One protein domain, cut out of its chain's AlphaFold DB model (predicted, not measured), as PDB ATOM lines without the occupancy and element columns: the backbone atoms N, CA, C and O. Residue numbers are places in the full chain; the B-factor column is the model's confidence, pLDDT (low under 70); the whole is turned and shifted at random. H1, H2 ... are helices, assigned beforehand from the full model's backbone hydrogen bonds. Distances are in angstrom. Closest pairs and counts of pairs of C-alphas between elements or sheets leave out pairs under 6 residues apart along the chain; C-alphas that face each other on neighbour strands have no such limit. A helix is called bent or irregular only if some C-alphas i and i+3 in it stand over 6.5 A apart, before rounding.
ATOM      1  N   SER A   2      45.890  -2.321   1.035       79.12
ATOM      2  CA  SER A   2      47.131  -2.009   0.317       79.12
ATOM      3  C   SER A   2      46.846  -1.901  -1.193       79.12
ATOM      4  O   SER A   2      45.934  -2.584  -1.667       79.12
ATOM      5  N   PRO A   3      47.596  -1.097  -1.970       78.69
ATOM      6  CA  PRO A   3      47.443  -1.025  -3.427       78.69
ATOM      7  C   PRO A   3      47.475  -2.405  -4.101       78.69
ATOM      8  O   PRO A   3      46.685  -2.685  -4.996       78.69
ATOM      9  N   ASP A   4      48.316  -3.308  -3.591       77.44
ATOM     10  CA  ASP A   4      48.428  -4.684  -4.081       77.44
ATOM     11  C   ASP A   4      47.188  -5.541  -3.786       77.44
ATOM     12  O   ASP A   4      46.860  -6.440  -4.554       77.44
ATOM     13  N   GLU A   5      46.474  -5.264  -2.693       80.62
ATOM     14  CA  GLU A   5      45.226  -5.957  -2.352       80.62
ATOM     15  C   GLU A   5      44.073  -5.511  -3.256       80.62
ATOM     16  O   GLU A   5      43.172  -6.296  -3.537       80.62
ATOM     17  N   GLN A   6      44.106  -4.264  -3.731       80.56
ATOM     18  CA  GLN A   6      43.102  -3.743  -4.654       80.56
ATOM     19  C   GLN A   6      43.273  -4.323  -6.065       80.56
ATOM     20  O   GLN A   6      42.278  -4.604  -6.730       80.56
ATOM     21  N   LEU A   7      44.516  -4.580  -6.487       83.38
ATOM     22  CA  LEU A   7      44.835  -5.186  -7.786       83.38
ATOM     23  C   LEU A   7      44.329  -6.629  -7.927       83.38
ATOM     24  O   LEU A   7      44.081  -7.080  -9.035       83.38
ATOM     25  N   VAL A   8      44.084  -7.344  -6.830       82.19
ATOM     26  CA  VAL A   8      43.464  -8.684  -6.865       82.19
ATOM     27  C   VAL A   8      42.062  -8.664  -7.481       82.19
ATOM     28  O   VAL A   8      41.625  -9.657  -8.061       82.19
ATOM     29  N   PHE A   9      41.359  -7.536  -7.356       82.06
ATOM     30  CA  PHE A   9      40.036  -7.322  -7.939       82.06
ATOM     31  C   PHE A   9      40.095  -6.708  -9.339       82.06
ATOM     32  O   PHE A   9      39.044  -6.453  -9.928       82.06
ATOM     33  N   ASP A  10      41.294  -6.465  -9.874       83.81
ATOM     34  CA  ASP A  10      41.445  -6.062 -11.264       83.81
ATOM     35  C   ASP A  10      40.940  -7.172 -12.193       83.81
ATOM     36  O   ASP A  10      41.137  -8.361 -11.929       83.81
ATOM     37  N   ALA A  11      40.290  -6.789 -13.291       79.06
ATOM     38  CA  ALA A  11      39.594  -7.726 -14.170       79.06
ATOM     39  C   ALA A  11      40.537  -8.796 -14.741       79.06
ATOM     40  O   ALA A  11      40.144  -9.957 -14.863       79.06
ATOM     41  N   LYS A  12      41.794  -8.425 -15.018       81.25
ATOM     42  CA  LYS A  12      42.833  -9.332 -15.518       81.25
ATOM     43  C   LYS A  12      43.177 -10.415 -14.489       81.25
ATOM     44  O   LYS A  12      43.115 -11.604 -14.792       81.25
ATOM     45  N   ILE A  13      43.502 -10.000 -13.262       83.06
ATOM     46  CA  ILE A  13      43.909 -10.896 -12.169       83.06
ATOM     47  C   ILE A  13      42.722 -11.738 -11.691       83.06
ATOM     48  O   ILE A  13      42.833 -12.954 -11.526       83.06
ATOM     49  N   PHE A  14      41.561 -11.113 -11.519       84.62
ATOM     50  CA  PHE A  14      40.366 -11.790 -11.043       84.62
ATOM     51  C   PHE A  14      39.881 -12.843 -12.039       84.62
ATOM     52  O   PHE A  14      39.533 -13.945 -11.627       84.62
ATOM     53  N   ARG A  15      39.894 -12.564 -13.350       82.19
ATOM     54  CA  ARG A  15      39.587 -13.563 -14.389       82.19
ATOM     55  C   ARG A  15      40.551 -14.741 -14.353       82.19
ATOM     56  O   ARG A  15      40.101 -15.882 -14.427       82.19
ATOM     57  N   HIS A  16      41.848 -14.465 -14.218       82.25
ATOM     58  CA  HIS A  16      42.883 -15.497 -14.168       82.25
ATOM     59  C   HIS A  16      42.689 -16.471 -13.000       82.25
ATOM     60  O   HIS A  16      42.863 -17.665 -13.174       82.25
ATOM     61  N   PHE A  17      42.264 -16.007 -11.822       81.38
ATOM     62  CA  PHE A  17      42.051 -16.907 -10.678       81.38
ATOM     63  C   PHE A  17      40.620 -17.445 -10.544       81.38
ATOM     64  O   PHE A  17      40.421 -18.536 -10.012       81.38
ATOM     65  N   SER A  18      39.611 -16.707 -11.013       79.06
ATOM     66  CA  SER A  18      38.203 -17.128 -10.932       79.06
ATOM     67  C   SER A  18      37.757 -18.002 -12.102       79.06
ATOM     68  O   SER A  18      36.698 -18.621 -12.008       79.06
ATOM     69  N   MET A  19      38.527 -18.032 -13.199       72.19
ATOM     70  CA  MET A  19      38.158 -18.656 -14.479       72.19
ATOM     71  C   MET A  19      36.855 -18.099 -15.086       72.19
ATOM     72  O   MET A  19      36.287 -18.686 -16.007       72.19
ATOM     73  N   ILE A  20      36.363 -16.956 -14.596       74.88
ATOM     74  CA  ILE A  20      35.166 -16.299 -15.126       74.88
ATOM     75  C   ILE A  20      35.579 -15.449 -16.336       74.88
ATOM     76  O   ILE A  20      36.500 -14.638 -16.211       74.88
ATOM     77  N   PRO A  21      34.905 -15.568 -17.496       66.75
ATOM     78  CA  PRO A  21      35.212 -14.775 -18.684       66.75
ATOM     79  C   PRO A  21      34.759 -13.320 -18.494       66.75
ATOM     80  O   PRO A  21      33.666 -12.922 -18.895       66.75
ATOM     81  N   ILE A  22      35.606 -12.530 -17.837       73.44
ATOM     82  CA  ILE A  22      35.421 -11.095 -17.619       73.44
ATOM     83  C   ILE A  22      36.236 -10.334 -18.681       73.44
ATOM     84  O   ILE A  22      37.432 -10.612 -18.834       73.44
ATOM     85  N   PRO A  23      35.630  -9.391 -19.426       67.62
ATOM     86  CA  PRO A  23      36.379  -8.522 -20.329       67.62
ATOM     87  C   PRO A  23      37.333  -7.630 -19.520       67.62
ATOM     88  O   PRO A  23      36.956  -7.129 -18.459       67.62
ATOM     89  N   TYR A  24      38.559  -7.432 -20.005       74.31
ATOM     90  CA  TYR A  24      39.539  -6.533 -19.387       74.31
ATOM     91  C   TYR A  24      40.203  -5.652 -20.452       74.31
ATOM     92  O   TYR A  24      40.378  -6.073 -21.593       74.31
ATOM     93  N   ASP A  25      40.615  -4.444 -20.068       64.56
ATOM     94  CA  ASP A  25      41.099  -3.377 -20.969       64.56
ATOM     95  C   ASP A  25      42.417  -3.688 -21.718       64.56
ATOM     96  O   ASP A  25      42.942  -2.851 -22.452       64.56
ATOM     97  N   GLY A  26      42.984  -4.881 -21.534       58.28
ATOM     98  CA  GLY A  26      44.201  -5.339 -22.204       58.28
ATOM     99  C   GLY A  26      43.984  -6.460 -23.221       58.28
ATOM    100  O   GLY A  26      44.977  -7.001 -23.693       58.28
ATOM    101  N   GLU A  27      42.739  -6.828 -23.553       57.94
ATOM    102  CA  GLU A  27      42.456  -7.844 -24.587       57.94
ATOM    103  C   GLU A  27      42.889  -7.419 -26.003       57.94
ATOM    104  O   GLU A  27      43.138  -8.277 -26.843       57.94
ATOM    105  N   ASP A  28      43.026  -6.115 -26.266       49.25
ATOM    106  CA  ASP A  28      43.389  -5.575 -27.587       49.25
ATOM    107  C   ASP A  28      44.889  -5.261 -27.736       49.25
ATOM    108  O   ASP A  28      45.322  -4.746 -28.767       49.25
ATOM    109  N   LYS A  29      45.703  -5.546 -26.712       45.59
ATOM    110  CA  LYS A  29      47.158  -5.418 -26.816       45.59
ATOM    111  C   LYS A  29      47.736  -6.782 -27.142       45.59
ATOM    112  O   LYS A  29      47.977  -7.586 -26.246       45.59
ATOM    113  N   GLU A  30      47.936  -7.023 -28.435       43.19
ATOM    114  CA  GLU A  30      48.807  -8.092 -28.913       43.19
ATOM    115  C   GLU A  30      50.132  -7.984 -28.152       43.19
ATOM    116  O   GLU A  30      50.817  -6.958 -28.190       43.19
ATOM    117  N   VAL A  31      50.435  -9.006 -27.357       46.94
ATOM    118  CA  VAL A  31      51.735  -9.136 -26.714       46.94
ATOM    119  C   VAL A  31      52.748  -9.345 -27.832       46.94
ATOM    120  O   VAL A  31      52.862 -10.441 -28.366       46.94
ATOM    121  N   VAL A  39      54.448 -19.633 -22.667       35.22
ATOM    122  CA  VAL A  39      53.174 -18.907 -22.508       35.22
ATOM    123  C   VAL A  39      52.042 -19.749 -23.093       35.22
ATOM    124  O   VAL A  39      51.778 -19.737 -24.294       35.22
ATOM    125  N   ASN A  40      51.370 -20.520 -22.236       38.69
ATOM    126  CA  ASN A  40      50.025 -20.989 -22.555       38.69
ATOM    127  C   ASN A  40      49.163 -19.738 -22.769       38.69
ATOM    128  O   ASN A  40      49.122 -18.882 -21.894       38.69
ATOM    129  N   LYS A  41      48.417 -19.642 -23.876       48.38
ATOM    130  CA  LYS A  41      47.466 -18.537 -24.157       48.38
ATOM    131  C   LYS A  41      46.362 -18.347 -23.088       48.38
ATOM    132  O   LYS A  41      45.502 -17.488 -23.242       48.38
ATOM    133  N   GLN A  42      46.366 -19.163 -22.034       50.22
ATOM    134  CA  GLN A  42      45.486 -19.088 -20.870       50.22
ATOM    135  C   GLN A  42      46.134 -18.406 -19.654       50.22
ATOM    136  O   GLN A  42      45.403 -17.990 -18.759       50.22
ATOM    137  N   ASP A  43      47.462 -18.257 -19.622       57.62
ATOM    138  CA  ASP A  43      48.161 -17.607 -18.514       57.62
ATOM    139  C   ASP A  43      48.169 -16.092 -18.734       57.62
ATOM    140  O   ASP A  43      49.075 -15.519 -19.337       57.62
ATOM    141  N   LEU A  44      47.108 -15.433 -18.261       66.44
ATOM    142  CA  LEU A  44      46.984 -13.973 -18.308       66.44
ATOM    143  C   LEU A  44      48.018 -13.283 -17.405       66.44
ATOM    144  O   LEU A  44      48.302 -12.098 -17.592       66.44
ATOM    145  N   LEU A  45      48.569 -14.000 -16.424       76.00
ATOM    146  CA  LEU A  45      49.565 -13.510 -15.475       76.00
ATOM    147  C   LEU A  45      50.924 -14.177 -15.688       76.00
ATOM    148  O   LEU A  45      51.027 -15.363 -15.994       76.00
ATOM    149  N   THR A  46      51.989 -13.408 -15.468       77.81
ATOM    150  CA  THR A  46      53.349 -13.955 -15.387       77.81
ATOM    151  C   THR A  46      53.518 -14.797 -14.119       77.81
ATOM    152  O   THR A  46      52.841 -14.578 -13.117       77.81
ATOM    153  N   LYS A  47      54.482 -15.730 -14.104       76.69
ATOM    154  CA  LYS A  47      54.756 -16.599 -12.934       76.69
ATOM    155  C   LYS A  47      55.028 -15.812 -11.641       76.69
ATOM    156  O   LYS A  47      54.731 -16.292 -10.547       76.69
ATOM    157  N   GLU A  48      55.601 -14.614 -11.758       75.50
ATOM    158  CA  GLU A  48      55.881 -13.727 -10.626       75.50
ATOM    159  C   GLU A  48      54.608 -13.068 -10.079       75.50
ATOM    160  O   GLU A  48      54.386 -13.069  -8.864       75.50
ATOM    161  N   GLU A  49      53.739 -12.571 -10.965       78.12
ATOM    162  CA  GLU A  49      52.419 -12.037 -10.609       78.12
ATOM    163  C   GLU A  49      51.538 -13.126  -9.993       78.12
ATOM    164  O   GLU A  49      50.894 -12.896  -8.968       78.12
ATOM    165  N   ASP A  50      51.582 -14.336 -10.550       80.44
ATOM    166  CA  ASP A  50      50.850 -15.490 -10.040       80.44
ATOM    167  C   ASP A  50      51.211 -15.775  -8.581       80.44
ATOM    168  O   ASP A  50      50.342 -15.899  -7.716       80.44
ATOM    169  N   ARG A  51      52.513 -15.795  -8.270       84.31
ATOM    170  CA  ARG A  51      53.014 -16.030  -6.911       84.31
ATOM    171  C   ARG A  51      52.652 -14.897  -5.948       84.31
ATOM    172  O   ARG A  51      52.442 -15.164  -4.763       84.31
ATOM    173  N   LYS A  52      52.584 -13.655  -6.433       85.19
ATOM    174  CA  LYS A  52      52.249 -12.470  -5.627       85.19
ATOM    175  C   LYS A  52      50.754 -12.397  -5.307       85.19
ATOM    176  O   LYS A  52      50.388 -12.162  -4.155       85.19
ATOM    177  N   TYR A  53      49.895 -12.604  -6.304       84.44
ATOM    178  CA  TYR A  53      48.454 -12.370  -6.184       84.44
ATOM    179  C   TYR A  53      47.658 -13.604  -5.762       84.44
ATOM    180  O   TYR A  53      46.609 -13.432  -5.147       84.44
ATOM    181  N   ARG A  54      48.160 -14.830  -5.973       82.62
ATOM    182  CA  ARG A  54      47.510 -16.069  -5.502       82.62
ATOM    183  C   ARG A  54      47.158 -16.053  -4.005       82.62
ATOM    184  O   ARG A  54      45.979 -16.220  -3.691       82.62
ATOM    185  N   PRO A  55      48.091 -15.787  -3.065       86.56
ATOM    186  CA  PRO A  55      47.754 -15.776  -1.638       86.56
ATOM    187  C   PRO A  55      46.810 -14.625  -1.252       86.56
ATOM    188  O   PRO A  55      46.086 -14.710  -0.260       86.56
ATOM    189  N   LEU A  56      46.805 -13.533  -2.023       86.00
ATOM    190  CA  LEU A  56      45.914 -12.399  -1.783       86.00
ATOM    191  C   LEU A  56      44.498 -12.680  -2.298       86.00
ATOM    192  O   LEU A  56      43.538 -12.389  -1.587       86.00
ATOM    193  N   TYR A  57      44.365 -13.300  -3.473       84.88
ATOM    194  CA  TYR A  57      43.099 -13.790  -4.016       84.88
ATOM    195  C   TYR A  57      42.449 -14.782  -3.057       84.88
ATOM    196  O   TYR A  57      41.280 -14.638  -2.704       84.88
ATOM    197  N   GLU A  58      43.229 -15.731  -2.546       85.44
ATOM    198  CA  GLU A  58      42.720 -16.764  -1.652       85.44
ATOM    199  C   GLU A  58      42.178 -16.192  -0.331       85.44
ATOM    200  O   GLU A  58      41.156 -16.660   0.170       85.44
ATOM    201  N   ARG A  59      42.799 -15.121   0.183       86.81
ATOM    202  CA  ARG A  59      42.404 -14.444   1.428       86.81
ATOM    203  C   ARG A  59      41.279 -13.417   1.263       86.81
ATOM    204  O   ARG A  59      40.484 -13.245   2.185       86.81
ATOM    205  N   LEU A  60      41.258 -12.672   0.157       84.62
ATOM    206  CA  LEU A  60      40.391 -11.494  -0.013       84.62
ATOM    207  C   LEU A  60      39.125 -11.779  -0.817       84.62
ATOM    208  O   LEU A  60      38.138 -11.052  -0.681       84.62
ATOM    209  N   VAL A  61      39.138 -12.811  -1.659       84.12
ATOM    210  CA  VAL A  61      37.999 -13.153  -2.505       84.12
ATOM    211  C   VAL A  61      37.104 -14.160  -1.798       84.12
ATOM    212  O   VAL A  61      37.550 -15.141  -1.209       84.12
ATOM    213  N   ASN A  62      35.796 -13.922  -1.861       85.69
ATOM    214  CA  ASN A  62      34.817 -14.872  -1.359       85.69
ATOM    215  C   ASN A  62      34.604 -15.983  -2.401       85.69
ATOM    216  O   ASN A  62      33.790 -15.840  -3.318       85.69
ATOM    217  N   HIS A  63      35.327 -17.092  -2.246       82.62
ATOM    218  CA  HIS A  63      35.275 -18.224  -3.179       82.62
ATOM    219  C   HIS A  63      33.912 -18.904  -3.239       82.62
ATOM    220  O   HIS A  63      33.571 -19.453  -4.275       82.62
ATOM    221  N   GLU A  64      33.103 -18.854  -2.182       77.88
ATOM    222  CA  GLU A  64      31.741 -19.402  -2.199       77.88
ATOM    223  C   GLU A  64      30.834 -18.584  -3.129       77.88
ATOM    224  O   GLU A  64      30.102 -19.143  -3.947       77.88
ATOM    225  N   LYS A  65      30.948 -17.251  -3.088       76.25
ATOM    226  CA  LYS A  65      30.253 -16.358  -4.025       76.25
ATOM    227  C   LYS A  65      30.784 -16.506  -5.445       76.25
ATOM    228  O   LYS A  65      29.982 -16.536  -6.371       76.25
ATOM    229  N   VAL A  66      32.099 -16.626  -5.626       75.44
ATOM    230  CA  VAL A  66      32.697 -16.854  -6.951       75.44
ATOM    231  C   VAL A  66      32.252 -18.194  -7.524       75.44
ATOM    232  O   VAL A  66      31.782 -18.228  -8.656       75.44
ATOM    233  N   LYS A  67      32.285 -19.273  -6.734       73.69
ATOM    234  CA  LYS A  67      31.748 -20.585  -7.121       73.69
ATOM    235  C   LYS A  67      30.262 -20.500  -7.434       73.69
ATOM    236  O   LYS A  67      29.849 -21.028  -8.452       73.69
ATOM    237  N   SER A  68      29.479 -19.767  -6.644       71.31
ATOM    238  CA  SER A  68      28.053 -19.543  -6.914       71.31
ATOM    239  C   SER A  68      27.808 -18.757  -8.201       71.31
ATOM    240  O   SER A  68      26.798 -18.971  -8.857       71.31
ATOM    241  N   ILE A  69      28.701 -17.838  -8.577       65.00
ATOM    242  CA  ILE A  69      28.627 -17.108  -9.848       65.00
ATOM    243  C   ILE A  69      29.052 -18.019 -10.999       65.00
ATOM    244  O   ILE A  69      28.342 -18.086 -11.994       65.00
ATOM    245  N   ALA A  70      30.130 -18.787 -10.842       60.31
ATOM    246  CA  ALA A  70      30.552 -19.807 -11.800       60.31
ATOM    247  C   ALA A  70      29.461 -20.877 -12.012       60.31
ATOM    248  O   ALA A  70      29.194 -21.260 -13.141       60.31
ATOM    249  N   HIS A  71      28.749 -21.273 -10.951       52.69
ATOM    250  CA  HIS A  71      27.588 -22.176 -10.979       52.69
ATOM    251  C   HIS A  71      26.273 -21.474 -11.359       52.69
ATOM    252  O   HIS A  71      25.279 -22.149 -11.597       52.69
ATOM    253  N   LYS A  72      26.228 -20.135 -11.411       50.88
ATOM    254  CA  LYS A  72      25.146 -19.350 -12.042       50.88
ATOM    255  C   LYS A  72      25.381 -19.141 -13.536       50.88
ATOM    256  O   LYS A  72      24.486 -18.652 -14.220       50.88
ATOM    257  N   TYR A  73      26.541 -19.545 -14.045       52.16
ATOM    258  CA  TYR A  73      26.734 -19.805 -15.462       52.16
ATOM    259  C   TYR A  73      26.345 -21.256 -15.802       52.16
ATOM    260  O   TYR A  73      27.172 -22.049 -16.241       52.16
ATOM    261  N   PRO A  74      25.052 -21.592 -15.651       44.44
ATOM    262  CA  PRO A  74      24.347 -22.281 -16.717       44.44
ATOM    263  C   PRO A  74      23.150 -21.440 -17.178       44.44
ATOM    264  O   PRO A  74      22.326 -21.004 -16.381       44.44
TER     265      PRO A  74
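Overview. This is residues 2 to 31 and 39 to 74 of the 224 residues of an uncharacterized protein of Puccinia coronata f. sp. avenae (UniProt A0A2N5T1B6). The longest helix, H3, makes one side of a small all-helix domain, and H2 packs crosswise on H3 residues 53 to 57. H4 follows the end of H3 at a corner, beyond the end of H2, the short H1 lies beside H3, and residues 19 to 31 run on from H2 with no named element. The printed part has 66 residues, with four named helices in the order H1, H2, H3, H4 and no named strand. It is compact, with a radius of gyration of the C-alphas of 12.3 A, and the C-alphas span 33 by 31 by 20 A.

Along the chain. H3 holds residues 47 to 60, 20.0 A from first to last C-alpha, from C-alpha 47 at (54.756, -16.599, -12.934) to C-alpha 60 at (40.391, -11.494, -0.013). It is irregular, but only just: C-alphas 52 and 55 are 6.9 A apart. H2 holds residues 11 to 18 and is 10.0 A long. H1 holds residues 3 to 7, is 6.6 A long and begins with C-alpha 3 at (47.443, -1.025, -3.427). H4 holds residues 63 to 70, is 10.0 A long and ends with C-alpha 70 at (30.552, -19.807, -11.800).

Arrangement. H3 touches H2 with residues 53 to 57 alone; their closest C-alphas are those of Tyr 57 and Phe 17, 7.4 A apart. The lines of H2 and H3 stand about perpendicular, at 74 degrees. H1 and H3 only just touch, with 3 pairs of C-alphas within 8 A, the closest being those of Glu 5 and Leu 56 at 6.5 A. H1 and H2 are close but not clearly touching, their closest C-alphas being those of Leu 7 and Ile 13 at 7.3 A. H2 and H4 are also close but not clearly touching, with the C-alphas of Ser 18 and Val 66 closest at 6.8 A; their lines stand about perpendicular, at 80 degrees. H3 and H4 meet only through their link, and H1 and H4 are apart. Every O i to N i+4 pair is within hydrogen-bond range in H1, H2 and H4, and 8 of 10 are in H3.

Size, cuts and confidence. The two C-alphas farthest apart, those of Ser 2 and Pro 74, are 34.9 A apart. The links H1 to H2 and H3 to H4 are tight. The link H2 to H3 runs across the cut, where residues 32 to 38 are not printed; C-alphas 31 and 39 are 10.7 A apart. The mean pLDDT of the printed part is 71.8, and it is under 70 at residues 21, 23, 25 to 31, 39 to 44 and 69 to 74.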